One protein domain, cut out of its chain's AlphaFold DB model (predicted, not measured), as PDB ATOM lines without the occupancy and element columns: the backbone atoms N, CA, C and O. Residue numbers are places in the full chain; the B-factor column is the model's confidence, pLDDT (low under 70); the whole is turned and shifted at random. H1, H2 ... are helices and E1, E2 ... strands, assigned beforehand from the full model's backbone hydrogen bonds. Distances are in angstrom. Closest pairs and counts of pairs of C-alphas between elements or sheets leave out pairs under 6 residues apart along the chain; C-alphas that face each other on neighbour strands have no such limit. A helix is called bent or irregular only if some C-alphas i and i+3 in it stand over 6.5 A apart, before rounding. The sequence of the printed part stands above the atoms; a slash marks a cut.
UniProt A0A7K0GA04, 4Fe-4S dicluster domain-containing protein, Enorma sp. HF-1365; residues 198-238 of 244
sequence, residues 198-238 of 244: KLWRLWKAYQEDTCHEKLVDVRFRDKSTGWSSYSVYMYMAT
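AT A GLANCE: This is residues 198 to 238 of the 244 residues of the protein "4Fe-4S dicluster domain-containing protein" of Enorma sp. HF-1365 (UniProt A0A7K0GA04). One helix and a two-stranded hairpin make a V: the later part of H1 meets the end of the hairpin where E1 begins and E2 ends, and the first residues of H1, 198 to 203, stick out free. The long loop of residues 221 to 231 joins the two strands at the other end of the hairpin, and hairpin and loop together make the longest axis. The printed part has 41 residues, with one named helix and two named strands in the order H1, E1, E2; the sheet has the order E1 - E2 and is antiparallel. The class is mixed, helices and strands, with 14 residues in the helix and 13 in the strands. The whole is loose, with a radius of gyration of the C-alphas of 11.4 A and spans of 30 by 23 by 14 A.

IN THESE COORDINATES: H1 runs from Lys 198 to Cys 211, 20.0 A from first to last C-alpha; C-alpha 198 is at (57.692, 48.990, -10.100). E1 is residues 214 to 220, 17.6 A long, and its first C-alpha, that of Lys 214, is at (40.729, 52.282, -6.989). E2 is residues 232 to 237, 16.4 A long, and ends with C-alpha 237 at (35.674, 50.596, -6.933).

HOW THE PARTS SIT: In H1 every O i to N i+4 pair is within hydrogen-bond range, and the helix is not bent. Residues 198 to 203 of H1 stand free: no C-alpha 8 or more residues away along the chain is within 10 A of theirs. Residues 204 to 211 make the pairs of C-alphas within 10 A between H1 and the sheet, 11 with E1 and 6 with E2. The closest C-alphas of H1 and E1 are those of Glu 208 and Lys 214, 5.3 A apart. The closest C-alphas of H1 and E2 are those of Cys 211 and Met 236, 7.7 A apart. E1 and E2 are a hairpin, antiparallel, with 162 degrees between their directions. N 214 and O 237 are within hydrogen-bond range at 2.9 A, and N 219 and O 233 at 3.0 A. At the other end of the pair, C-alphas 220 and 232 face each other at 4.7 A.

THE WHOLE: The two C-alphas farthest apart are those of Ser 228 and Thr 238, at 32.1 A. The first and last printed C-alphas, those of Lys 198 and Thr 238, are 23.5 A apart. The printed part has no cut. The link from H1 to E1 is tight, with 2 residues, and the link from E1 to E2 is long, with 11. The mean pLDDT of the printed part is 91.9, and no printed residue is under 70.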
ATOM      1  N   LYS A 198      57.867  47.558  -9.799       97.31
ATOM      2  CA  LYS A 198      57.692  48.990 -10.100       97.31
ATOM      3  C   LYS A 198      56.788  49.205 -11.309       97.31
ATOM      4  O   LYS A 198      55.896  50.046 -11.247       97.31
ATOM      5  N   LEU A 199      56.985  48.443 -12.387       96.69
ATOM      6  CA  LEU A 199      56.119  48.518 -13.565       96.69
ATOM      7  C   LEU A 199      54.675  48.159 -13.206       96.69
ATOM      8  O   LEU A 199      53.754  48.833 -13.655       96.69
ATOM      9  N   TRP A 200      54.484  47.151 -12.354       96.56
ATOM     10  CA  TRP A 200      53.173  46.805 -11.817       96.56
ATOM     11  C   TRP A 200      52.515  47.976 -11.075       96.56
ATOM     12  O   TRP A 200      51.375  48.322 -11.376       96.56
ATOM     13  N   ARG A 201      53.244  48.640 -10.167       96.56
ATOM     14  CA  ARG A 201      52.741  49.823  -9.446       96.56
ATOM     15  C   ARG A 201      52.385  50.974 -10.391       96.56
ATOM     16  O   ARG A 201      51.343  51.598 -10.212       96.56
ATOM     17  N   LEU A 202      53.211  51.230 -11.410       97.06
ATOM     18  CA  LEU A 202      52.938  52.251 -12.430       97.06
ATOM     19  C   LEU A 202      51.697  51.909 -13.262       97.06
ATOM     20  O   LEU A 202      50.867  52.777 -13.507       97.06
ATOM     21  N   TRP A 203      51.547  50.645 -13.663       96.19
ATOM     22  CA  TRP A 203      50.373  50.184 -14.398       96.19
ATOM     23  C   TRP A 203      49.103  50.272 -13.549       96.19
ATOM     24  O   TRP A 203      48.093  50.772 -14.036       96.19
ATOM     25  N   LYS A 204      49.157  49.872 -12.271       96.06
ATOM     26  CA  LYS A 204      48.046  50.049 -11.327       96.06
ATOM     27  C   LYS A 204      47.647  51.523 -11.242       96.06
ATOM     28  O   LYS A 204      46.479  51.834 -11.434       96.06
ATOM     29  N   ALA A 205      48.607  52.421 -11.012       96.62
ATOM     30  CA  ALA A 205      48.339  53.858 -10.936       96.62
ATOM     31  C   ALA A 205      47.712  54.401 -12.230       96.62
ATOM     32  O   ALA A 205      46.771  55.184 -12.169       96.62
ATOM     33  N   TYR A 206      48.184  53.941 -13.391       96.88
ATOM     34  CA  TYR A 206      47.603  54.293 -14.686       96.88
ATOM     35  C   TYR A 206      46.143  53.830 -14.829       96.88
ATOM     36  O   TYR A 206      45.308  54.603 -15.299       96.88
ATOM     37  N   GLN A 207      45.813  52.602 -14.410       95.88
ATOM     38  CA  GLN A 207      44.426  52.111 -14.428       95.88
ATOM     39  C   GLN A 207      43.533  52.916 -13.482       95.88
ATOM     40  O   GLN A 207      42.426  53.294 -13.854       95.88
ATOM     41  N   GLU A 208      44.019  53.215 -12.275       95.94
ATOM     42  CA  GLU A 208      43.269  54.010 -11.299       95.94
ATOM     43  C   GLU A 208      42.989  55.433 -11.798       95.94
ATOM     44  O   GLU A 208      41.871  55.927 -11.654       95.94
ATOM     45  N   ASP A 209      43.977  56.073 -12.428       96.25
ATOM     46  CA  ASP A 209      43.828  57.404 -13.025       96.25
ATOM     47  C   ASP A 209      42.847  57.390 -14.206       96.25
ATOM     48  O   ASP A 209      41.949  58.225 -14.280       96.25
ATOM     49  N   THR A 210      42.953  56.381 -15.079       95.50
ATOM     50  CA  THR A 210      42.098  56.239 -16.270       95.50
ATOM     51  C   THR A 210      40.636  55.958 -15.912       95.50
ATOM     52  O   THR A 210      39.730  56.448 -16.584       95.50
ATOM     53  N   CYS A 211      40.388  55.153 -14.875       93.44
ATOM     54  CA  CYS A 211      39.036  54.790 -14.445       93.44
ATOM     55  C   CYS A 211      38.455  55.734 -13.381       93.44
ATOM     56  O   CYS A 211      37.270  55.627 -13.080       93.44
ATOM     57  N   HIS A 212      39.267  56.626 -12.802       94.25
ATOM     58  CA  HIS A 212      38.910  57.452 -11.641       94.25
ATOM     59  C   HIS A 212      38.392  56.641 -10.435       94.25
ATOM     60  O   HIS A 212      37.580  57.112  -9.639       94.25
ATOM     61  N   GLU A 213      38.886  55.413 -10.282       95.31
ATOM     62  CA  GLU A 213      38.502  54.455  -9.241       95.31
ATOM     63  C   GLU A 213      39.743  53.731  -8.710       95.31
ATOM     64  O   GLU A 213      40.800  53.738  -9.338       95.31
ATOM     65  N   LYS A 214      39.639  53.089  -7.543       94.88
ATOM     66  CA  LYS A 214      40.729  52.282  -6.989       94.88
ATOM     67  C   LYS A 214      40.676  50.858  -7.510       94.88
ATOM     68  O   LYS A 214      39.603  50.265  -7.578       94.88
ATOM     69  N   LEU A 215      41.845  50.301  -7.826       95.50
ATOM     70  CA  LEU A 215      41.965  48.898  -8.193       95.50
ATOM     71  C   LEU A 215      41.957  48.062  -6.912       95.50
ATOM     72  O   LEU A 215      42.878  48.157  -6.099       95.50
ATOM     73  N   VAL A 216      40.904  47.267  -6.737       94.62
ATOM     74  CA  VAL A 216      40.634  46.511  -5.504       94.62
ATOM     75  C   VAL A 216      40.961  45.028  -5.654       94.62
ATOM     76  O   VAL A 216      41.436  44.417  -4.702       94.62
ATOM     77  N   ASP A 217      40.734  44.446  -6.831       92.94
ATOM     78  CA  ASP A 217      41.053  43.040  -7.102       92.94
ATOM     79  C   ASP A 217      41.586  42.857  -8.522       92.94
ATOM     80  O   ASP A 217      41.162  43.537  -9.463       92.94
ATOM     81  N   VAL A 218      42.514  41.912  -8.676       93.31
ATOM     82  CA  VAL A 218      43.060  41.501  -9.968       93.31
ATOM     83  C   VAL A 218      43.210  39.994 -10.008       93.31
ATOM     84  O   VAL A 218      43.856  39.387  -9.154       93.31
ATOM     85  N   ARG A 219      42.701  39.387 -11.080       91.50
ATOM     86  CA  ARG A 219      42.852  37.950 -11.330       91.50
ATOM     87  C   ARG A 219      43.447  37.726 -12.709       91.50
ATOM     88  O   ARG A 219      42.831  38.019 -13.734       91.50
ATOM     89  N   PHE A 220      44.668  37.202 -12.729       91.19
ATOM     90  CA  PHE A 220      45.339  36.814 -13.964       91.19
ATOM     91  C   PHE A 220      44.821  35.462 -14.449       91.19
ATOM     92  O   PHE A 220      44.567  34.565 -13.641       91.19
ATOM     93  N   ARG A 221      44.774  35.285 -15.777       89.25
ATOM     94  CA  ARG A 221      44.219  34.078 -16.417       89.25
ATOM     95  C   ARG A 221      42.765  33.863 -15.994       89.25
ATOM     96  O   ARG A 221      42.366  32.735 -15.699       89.25
ATOM     97  N   ASP A 222      42.002  34.951 -15.931       88.31
ATOM     98  CA  ASP A 222      40.564  34.851 -15.730       88.31
ATOM     99  C   ASP A 222      39.933  34.089 -16.909       88.31
ATOM    100  O   ASP A 222      40.434  34.103 -18.038       88.31
ATOM    101  N   LYS A 223      38.870  33.336 -16.627       86.50
ATOM    102  CA  LYS A 223      38.279  32.388 -17.585       86.50
ATOM    103  C   LYS A 223      36.964  32.881 -18.178       86.50
ATOM    104  O   LYS A 223      36.331  32.136 -18.926       86.50
ATOM    105  N   SER A 224      36.545  34.111 -17.872       85.62
ATOM    106  CA  SER A 224      35.310  34.700 -18.408       85.62
ATOM    107  C   SER A 224      35.309  34.800 -19.937       85.62
ATOM    108  O   SER A 224      34.253  34.677 -20.551       85.62
ATOM    109  N   THR A 225      36.482  34.928 -20.564       85.50
ATOM    110  CA  THR A 225      36.654  34.969 -22.029       85.50
ATOM    111  C   THR A 225      37.037  33.616 -22.647       85.50
ATOM    112  O   THR A 225      37.439  33.555 -23.813       85.50
ATOM    113  N   GLY A 226      36.927  32.523 -21.886       83.81
ATOM    114  CA  GLY A 226      37.318  31.174 -22.299       83.81
ATOM    115  C   GLY A 226      38.745  30.786 -21.899       83.81
ATOM    116  O   GLY A 226      39.462  31.533 -21.246       83.81
ATOM    117  N   TRP A 227      39.151  29.568 -22.272       81.62
ATOM    118  CA  TRP A 227      40.432  28.972 -21.854       81.62
ATOM    119  C   TRP A 227      41.610  29.293 -22.775       81.62
ATOM    120  O   TRP A 227      42.756  29.284 -22.336       81.62
ATOM    121  N   SER A 228      41.332  29.544 -24.054       82.00
ATOM    122  CA  SER A 228      42.366  29.743 -25.076       82.00
ATOM    123  C   SER A 228      42.866  31.185 -25.153       82.00
ATOM    124  O   SER A 228      43.911  31.438 -25.746       82.00
ATOM    125  N   SER A 229      42.125  32.136 -24.579       82.12
ATOM    126  CA  SER A 229      42.475  33.554 -24.562       82.12
ATOM    127  C   SER A 229      43.104  33.922 -23.219       82.12
ATOM    128  O   SER A 229      42.654  33.499 -22.155       82.12
ATOM    129  N   TYR A 230      44.179  34.709 -23.251       84.19
ATOM    130  CA  TYR A 230      44.679  35.330 -22.031       84.19
ATOM    131  C   TYR A 230      43.775  36.501 -21.664       84.19
ATOM    132  O   TYR A 230      43.581  37.400 -22.481       84.19
ATOM    133  N   SER A 231      43.274  36.510 -20.432       88.81
ATOM    134  CA  SER A 231      42.543  37.645 -19.885       88.81
ATOM    135  C   SER A 231      43.000  37.973 -18.467       88.81
ATOM    136  O   SER A 231      43.530  37.125 -17.732       88.81
ATOM    137  N   VAL A 232      42.819  39.240 -18.107       91.19
ATOM    138  CA  VAL A 232      43.040  39.764 -16.765       91.19
ATOM    139  C   VAL A 232      41.736  40.412 -16.335       91.19
ATOM    140  O   VAL A 232      41.255  41.335 -16.991       91.19
ATOM    141  N   TYR A 233      41.162  39.911 -15.248       92.12
ATOM    142  CA  TYR A 233      40.031  40.552 -14.593       92.12
ATOM    143  C   TYR A 233      40.551  41.637 -13.652       92.12
ATOM    144  O   TYR A 233      41.498  41.392 -12.902       92.12
ATOM    145  N   MET A 234      39.910  42.802 -13.678       93.69
ATOM    146  CA  MET A 234      40.174  43.923 -12.781       93.69
ATOM    147  C   MET A 234      38.855  44.360 -12.151       93.69
ATOM    148  O   MET A 234      37.875  44.568 -12.868       93.69
ATOM    149  N   TYR A 235      38.837  44.497 -10.829       94.19
ATOM    150  CA  TYR A 235      37.724  45.100 -10.108       94.19
ATOM    151  C   TYR A 235      38.118  46.494  -9.636       94.19
ATOM    152  O   TYR A 235      39.043  46.647  -8.834       94.19
ATOM    153  N   MET A 236      37.400  47.485 -10.150       94.25
ATOM    154  CA  MET A 236      37.545  48.889  -9.793       94.25
ATOM    155  C   MET A 236      36.395  49.284  -8.864       94.25
ATOM    156  O   MET A 236      35.260  48.842  -9.059       94.25
ATOM    157  N   ALA A 237      36.691  50.061  -7.825       91.62
ATOM    158  CA  ALA A 237      35.674  50.596  -6.933       91.62
ATOM    159  C   ALA A 237      36.048  51.993  -6.436       91.62
ATOM    160  O   ALA A 237      37.221  52.314  -6.214       91.62
ATOM    161  N   THR A 238      35.036  52.823  -6.198       83.06
ATOM    162  CA  THR A 238      35.208  54.081  -5.475       83.06
ATOM    163  C   THR A 238      35.637  53.799  -4.032       83.06
ATOM    164  O   THR A 238      35.189  52.838  -3.405       83.06
TER     165      THR A 238